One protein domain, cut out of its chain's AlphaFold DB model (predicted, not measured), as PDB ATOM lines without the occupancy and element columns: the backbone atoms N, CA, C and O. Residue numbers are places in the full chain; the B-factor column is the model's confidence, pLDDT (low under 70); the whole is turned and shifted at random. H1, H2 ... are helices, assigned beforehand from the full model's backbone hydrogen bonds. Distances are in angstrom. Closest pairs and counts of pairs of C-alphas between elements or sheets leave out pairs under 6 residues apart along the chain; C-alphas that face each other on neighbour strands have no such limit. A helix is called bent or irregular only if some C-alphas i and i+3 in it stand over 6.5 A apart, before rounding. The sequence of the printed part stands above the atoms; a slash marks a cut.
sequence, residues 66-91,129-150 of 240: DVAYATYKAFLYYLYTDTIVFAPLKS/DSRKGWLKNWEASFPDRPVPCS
ATOM      1  N   ASP A  66      -5.568   6.988 -60.687       84.00
ATOM      2  CA  ASP A  66      -4.225   6.378 -60.769       84.00
ATOM      3  C   ASP A  66      -3.828   5.532 -59.549       84.00
ATOM      4  O   ASP A  66      -2.652   5.242 -59.314       84.00
ATOM      5  N   VAL A  67      -4.800   5.132 -58.729       86.81
ATOM      6  CA  VAL A  67      -4.544   4.315 -57.542       86.81
ATOM      7  C   VAL A  67      -5.654   3.304 -57.313       86.81
ATOM      8  O   VAL A  67      -6.841   3.613 -57.359       86.81
ATOM      9  N   ALA A  68      -5.250   2.070 -57.010       90.06
ATOM     10  CA  ALA A  68      -6.177   1.023 -56.612       90.06
ATOM     11  C   ALA A  68      -6.977   1.445 -55.368       90.06
ATOM     12  O   ALA A  68      -6.403   1.923 -54.385       90.06
ATOM     13  N   TYR A  69      -8.283   1.174 -55.373       88.94
ATOM     14  CA  TYR A  69      -9.191   1.530 -54.279       88.94
ATOM     15  C   TYR A  69      -8.690   1.072 -52.902       88.94
ATOM     16  O   TYR A  69      -8.730   1.843 -51.949       88.94
ATOM     17  N   ALA A  70      -8.145  -0.146 -52.789       90.25
ATOM     18  CA  ALA A  70      -7.605  -0.654 -51.524       90.25
ATOM     19  C   ALA A  70      -6.441   0.205 -50.987       90.25
ATOM     20  O   ALA A  70      -6.373   0.488 -49.793       90.25
ATOM     21  N   THR A  71      -5.555   0.663 -51.874       91.75
ATOM     22  CA  THR A  71      -4.446   1.563 -51.528       91.75
ATOM     23  C   THR A  71      -4.974   2.931 -51.104       91.75
ATOM     24  O   THR A  71      -4.553   3.448 -50.074       91.75
ATOM     25  N   TYR A  72      -5.933   3.495 -51.844       90.56
ATOM     26  CA  TYR A  72      -6.523   4.793 -51.508       90.56
ATOM     27  C   TYR A  72      -7.319   4.748 -50.195       90.56
ATOM     28  O   TYR A  72      -7.175   5.629 -49.355       90.56
ATOM     29  N   LYS A  73      -8.088   3.680 -49.953       90.75
ATOM     30  CA  LYS A  73      -8.822   3.455 -48.700       90.75
ATOM     31  C   LYS A  73      -7.874   3.342 -47.503       90.75
ATOM     32  O   LYS A  73      -8.142   3.934 -46.462       90.75
ATOM     33  N   ALA A  74      -6.759   2.622 -47.650       90.81
ATOM     34  CA  ALA A  74      -5.730   2.538 -46.615       90.81
ATOM     35  C   ALA A  74      -5.040   3.893 -46.369       90.81
ATOM     36  O   ALA A  74      -4.769   4.239 -45.223       90.81
ATOM     37  N   PHE A  75      -4.804   4.679 -47.424       90.38
ATOM     38  CA  PHE A  75      -4.251   6.029 -47.315       90.38
ATOM     39  C   PHE A  75      -5.208   7.003 -46.616       90.38
ATOM     40  O   PHE A  75      -4.797   7.710 -45.704       90.38
ATOM     41  N   LEU A  76      -6.494   7.004 -46.977       90.44
ATOM     42  CA  LEU A  76      -7.505   7.787 -46.268       90.44
ATOM     43  C   LEU A  76      -7.560   7.383 -44.796       90.44
ATOM     44  O   LEU A  76      -7.512   8.239 -43.923       90.44
ATOM     45  N   TYR A  77      -7.588   6.085 -44.504       92.19
ATOM     46  CA  TYR A  77      -7.576   5.609 -43.125       92.19
ATOM     47  C   TYR A  77      -6.350   6.108 -42.347       92.19
ATOM     48  O   TYR A  77      -6.496   6.548 -41.208       92.19
ATOM     49  N   TYR A  78      -5.169   6.123 -42.971       91.19
ATOM     50  CA  TYR A  78      -3.969   6.725 -42.391       91.19
ATOM     51  C   TYR A  78      -4.151   8.221 -42.103       91.19
ATOM     52  O   TYR A  78      -3.877   8.647 -40.991       91.19
ATOM     53  N   LEU A  79      -4.690   9.009 -43.038       89.75
ATOM     54  CA  LEU A  79      -4.920  10.444 -42.814       89.75
ATOM     55  C   LEU A  79      -5.860  10.733 -41.631       89.75
ATOM     56  O   LEU A  79      -5.706  11.756 -40.970       89.75
ATOM     57  N   TYR A  80      -6.829   9.853 -41.367       91.12
ATOM     58  CA  TYR A  80      -7.794  10.029 -40.276       91.12
ATOM     59  C   TYR A  80      -7.352   9.419 -38.940       91.12
ATOM     60  O   TYR A  80      -7.826   9.855 -37.894       91.12
ATOM     61  N   THR A  81      -6.506   8.387 -38.954       92.69
ATOM     62  CA  THR A  81      -6.185   7.590 -37.752       92.69
ATOM     63  C   THR A  81      -4.703   7.538 -37.411       92.69
ATOM     64  O   THR A  81      -4.351   6.969 -36.384       92.69
ATOM     65  N   ASP A  82      -3.846   8.075 -38.279       91.06
ATOM     66  CA  ASP A  82      -2.383   7.996 -38.213       91.06
ATOM     67  C   ASP A  82      -1.835   6.555 -38.194       91.06
ATOM     68  O   ASP A  82      -0.686   6.293 -37.847       91.06
ATOM     69  N   THR A  83      -2.658   5.572 -38.585       89.19
ATOM     70  CA  THR A  83      -2.272   4.157 -38.588       89.19
ATOM     71  C   THR A  83      -2.433   3.531 -39.962       89.19
ATOM     72  O   THR A  83      -3.458   3.678 -40.625       89.19
ATOM     73  N   ILE A  84      -1.414   2.787 -40.394       90.75
ATOM     74  CA  ILE A  84      -1.463   1.993 -41.620       90.75
ATOM     75  C   ILE A  84      -0.810   0.635 -41.402       90.75
ATOM     76  O   ILE A  84       0.266   0.524 -40.819       90.75
ATOM     77  N   VAL A  85      -1.476  -0.413 -41.884       89.19
ATOM     78  CA  VAL A  85      -0.946  -1.775 -41.860       89.19
ATOM     79  C   VAL A  85      -0.629  -2.196 -43.281       89.19
ATOM     80  O   VAL A  85      -1.455  -2.065 -44.186       89.19
ATOM     81  N   PHE A  86       0.576  -2.726 -43.468       91.88
ATOM     82  CA  PHE A  86       1.021  -3.236 -44.752       91.88
ATOM     83  C   PHE A  86       0.830  -4.740 -44.843       91.88
ATOM     84  O   PHE A  86       1.091  -5.487 -43.902       91.88
ATOM     85  N   ALA A  87       0.416  -5.188 -46.020       88.81
ATOM     86  CA  ALA A  87       0.324  -6.605 -46.304       88.81
ATOM     87  C   ALA A  87       1.736  -7.231 -46.409       88.81
ATOM     88  O   ALA A  87       2.568  -6.688 -47.153       88.81
ATOM     89  N   PRO A  88       1.980  -8.399 -45.782       85.06
ATOM     90  CA  PRO A  88       3.266  -9.100 -45.763       85.06
ATOM     91  C   PRO A  88       3.873  -9.339 -47.146       85.06
ATOM     92  O   PRO A  88       3.166  -9.642 -48.116       85.06
ATOM     93  N   LEU A  89       5.196  -9.229 -47.250       82.81
ATOM     94  CA  LEU A  89       5.909  -9.433 -48.513       82.81
ATOM     95  C   LEU A  89       5.804 -10.895 -48.962       82.81
ATOM     96  O   LEU A  89       5.852 -11.804 -48.139       82.81
ATOM     97  N   LYS A  90       5.726 -11.143 -50.279       71.75
ATOM     98  CA  LYS A  90       5.692 -12.517 -50.826       71.75
ATOM     99  C   LYS A  90       6.887 -13.361 -50.346       71.75
ATOM    100  O   LYS A  90       6.713 -14.534 -50.046       71.75
ATOM    101  N   SER A  91       8.065 -12.752 -50.200       72.50
ATOM    102  CA  SER A  91       9.282 -13.411 -49.702       72.50
ATOM    103  C   SER A  91       9.183 -13.899 -48.251       72.50
ATOM    104  O   SER A  91       9.850 -14.867 -47.895       72.50
ATOM    105  N   ASP A 129       0.033 -20.055 -45.904       66.69
ATOM    106  CA  ASP A 129       1.262 -20.217 -46.700       66.69
ATOM    107  C   ASP A 129       1.303 -19.276 -47.926       66.69
ATOM    108  O   ASP A 129       2.140 -19.371 -48.816       66.69
ATOM    109  N   SER A 130       0.347 -18.346 -48.003       76.62
ATOM    110  CA  SER A 130       0.224 -17.382 -49.076       76.62
ATOM    111  C   SER A 130      -0.321 -16.047 -48.579       76.62
ATOM    112  O   SER A 130      -1.191 -15.960 -47.706       76.62
ATOM    113  N   ARG A 131       0.120 -14.985 -49.252       81.50
ATOM    114  CA  ARG A 131      -0.369 -13.614 -49.062       81.50
ATOM    115  C   ARG A 131      -1.894 -13.497 -49.172       81.50
ATOM    116  O   ARG A 131      -2.490 -12.718 -48.437       81.50
ATOM    117  N   LYS A 132      -2.527 -14.266 -50.071       84.00
ATOM    118  CA  LYS A 132      -3.992 -14.282 -50.234       84.00
ATOM    119  C   LYS A 132      -4.682 -14.839 -48.986       84.00
ATOM    120  O   LYS A 132      -5.640 -14.243 -48.505       84.00
ATOM    121  N   GLY A 133      -4.163 -15.937 -48.432       83.56
ATOM    122  CA  GLY A 133      -4.683 -16.506 -47.188       83.56
ATOM    123  C   GLY A 133      -4.535 -15.549 -46.002       83.56
ATOM    124  O   GLY A 133      -5.461 -15.423 -45.205       83.56
ATOM    125  N   TRP A 134      -3.421 -14.814 -45.942       86.81
ATOM    126  CA  TRP A 134      -3.194 -13.829 -44.885       86.81
ATOM    127  C   TRP A 134      -4.198 -12.676 -44.951       86.81
ATOM    128  O   TRP A 134      -4.761 -12.302 -43.928       86.81
ATOM    129  N   LEU A 135      -4.473 -12.152 -46.152       86.62
ATOM    130  CA  LEU A 135      -5.454 -11.077 -46.346       86.62
ATOM    131  C   LEU A 135      -6.864 -11.509 -45.933       86.62
ATOM    132  O   LEU A 135      -7.548 -10.758 -45.246       86.62
ATOM    133  N   LYS A 136      -7.271 -12.735 -46.281       87.50
ATOM    134  CA  LYS A 136      -8.577 -13.279 -45.887       87.50
ATOM    135  C   LYS A 136      -8.702 -13.426 -44.368       87.50
ATOM    136  O   LYS A 136      -9.733 -13.091 -43.794       87.50
ATOM    137  N   ASN A 137      -7.649 -13.907 -43.708       85.94
ATOM    138  CA  ASN A 137      -7.625 -14.001 -42.249       85.94
ATOM    139  C   ASN A 137      -7.621 -12.615 -41.584       85.94
ATOM    140  O   ASN A 137      -8.282 -12.417 -40.567       85.94
ATOM    141  N   TRP A 138      -6.892 -11.657 -42.161       86.56
ATOM    142  CA  TRP A 138      -6.868 -10.271 -41.702       86.56
ATOM    143  C   TRP A 138      -8.261  -9.642 -41.748       86.56
ATOM    144  O   TRP A 138      -8.706  -9.086 -40.751       86.56
ATOM    145  N   GLU A 139      -8.958  -9.773 -42.876       87.88
ATOM    146  CA  GLU A 139     -10.310  -9.242 -43.063       87.88
ATOM    147  C   GLU A 139     -11.308  -9.854 -42.072       87.88
ATOM    148  O   GLU A 139     -12.089  -9.131 -41.461       87.88
ATOM    149  N   ALA A 140     -11.217 -11.167 -41.820       87.81
ATOM    150  CA  ALA A 140     -12.040 -11.839 -40.813       87.81
ATOM    151  C   ALA A 140     -11.736 -11.379 -39.375       87.81
ATOM    152  O   ALA A 140     -12.627 -11.359 -38.529       87.81
ATOM    153  N   SER A 141     -10.481 -11.024 -39.090       89.62
ATOM    154  CA  SER A 141     -10.044 -10.591 -37.756       89.62
ATOM    155  C   SER A 141     -10.324  -9.108 -37.494       89.62
ATOM    156  O   SER A 141     -10.461  -8.701 -36.342       89.62
ATOM    157  N   PHE A 142     -10.388  -8.291 -38.548       85.69
ATOM    158  CA  PHE A 142     -10.511  -6.838 -38.461       85.69
ATOM    159  C   PHE A 142     -11.476  -6.287 -39.528       85.69
ATOM    160  O   PHE A 142     -11.027  -5.611 -40.457       85.69
ATOM    161  N   PRO A 143     -12.796  -6.525 -39.394       84.62
ATOM    162  CA  PRO A 143     -13.785  -6.115 -40.397       84.62
ATOM    163  C   PRO A 143     -13.878  -4.590 -40.578       84.62
ATOM    164  O   PRO A 143     -14.129  -4.110 -41.681       84.62
ATOM    165  N   ASP A 144     -13.608  -3.814 -39.524       86.06
ATOM    166  CA  ASP A 144     -13.674  -2.346 -39.565       86.06
ATOM    167  C   ASP A 144     -12.404  -1.685 -40.124       86.06
ATOM    168  O   ASP A 144     -12.331  -0.461 -40.260       86.06
ATOM    169  N   ARG A 145     -11.364  -2.472 -40.427       84.75
ATOM    170  CA  ARG A 145     -10.083  -1.950 -40.917       84.75
ATOM    171  C   ARG A 145      -9.970  -2.124 -42.429       84.75
ATOM    172  O   ARG A 145     -10.433  -3.118 -42.982       84.75
ATOM    173  N   PRO A 146      -9.329  -1.173 -43.135       88.88
ATOM    174  CA  PRO A 146      -9.087  -1.335 -44.558       88.88
ATOM    175  C   PRO A 146      -8.181  -2.539 -44.819       88.88
ATOM    176  O   PRO A 146      -7.300  -2.873 -44.020       88.88
ATOM    177  N   VAL A 147      -8.377  -3.152 -45.985       88.69
ATOM    178  CA  VAL A 147      -7.506  -4.223 -46.460       88.69
ATOM    179  C   VAL A 147      -6.071  -3.680 -46.575       88.69
ATOM    180  O   VAL A 147      -5.862  -2.654 -47.231       88.69
ATOM    181  N   PRO A 148      -5.073  -4.347 -45.969       88.75
ATOM    182  CA  PRO A 148      -3.690  -3.903 -46.004       88.75
ATOM    183  C   PRO A 148      -3.164  -3.852 -47.438       88.75
ATOM    184  O   PRO A 148      -3.254  -4.819 -48.200       88.75
ATOM    185  N   CYS A 149      -2.573  -2.724 -47.810       90.94
ATOM    186  CA  CYS A 149      -1.963  -2.534 -49.123       90.94
ATOM    187  C   CYS A 149      -0.454  -2.834 -49.077       90.94
ATOM    188  O   CYS A 149       0.117  -3.135 -48.026       90.94
ATOM    189  N   SER A 150       0.220  -2.821 -50.232       88.94
ATOM    190  CA  SER A 150       1.687  -2.912 -50.235       88.94
ATOM    191  C   SER A 150       2.302  -1.562 -49.868       88.94
ATOM    192  O   SER A 150       1.838  -0.525 -50.342       88.94
TER     193      SER A 150
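Overview. This is residues 66 to 91 and 129 to 150 of the 240 residues of an uncharacterized protein of Thanatephorus cucumeris (strain AG1-IB / isolate 7/3/14) (UniProt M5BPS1). Two helices, H1 and H2, stand apart at opposite ends of the domain, and the space between them is crossed by unnamed stretches: residues 82 to 87, coming from H1, and residues 142 to 150, coming from H2. The printed part has 48 residues, with H1 then H2 along the chain and no named strand; its class is all helix, with 24 residues in the helices. It is compact, with a radius of gyration of the C-alphas of 10.9 A, and spans 32 by 25 by 16 A.

Arrangement. H1, residues 69 to 81, and H2, residues 131 to 141, are apart, with no C-alpha of the one within 8 A of the other. In H1 and H2 every O i to N i+4 pair is within hydrogen-bond range. Neither helix is bent.

Along the chain. H1 is 17.9 A long and begins at C-alpha 69 (-9.191, 1.530, -54.279). H2 is 15.2 A long and ends at C-alpha 141 (-10.044, -10.591, -37.756).

Size, cuts and confidence. The two C-alphas farthest apart, those of Tyr 80 and Asp 129, are 32.2 A apart. The link from H1 to H2 runs across the cut: residues 92 to 128 are not printed, and C-alphas 91 and 129 are 10.9 A apart. Mean pLDDT of the printed part is 86.9; residue 129 is under 70.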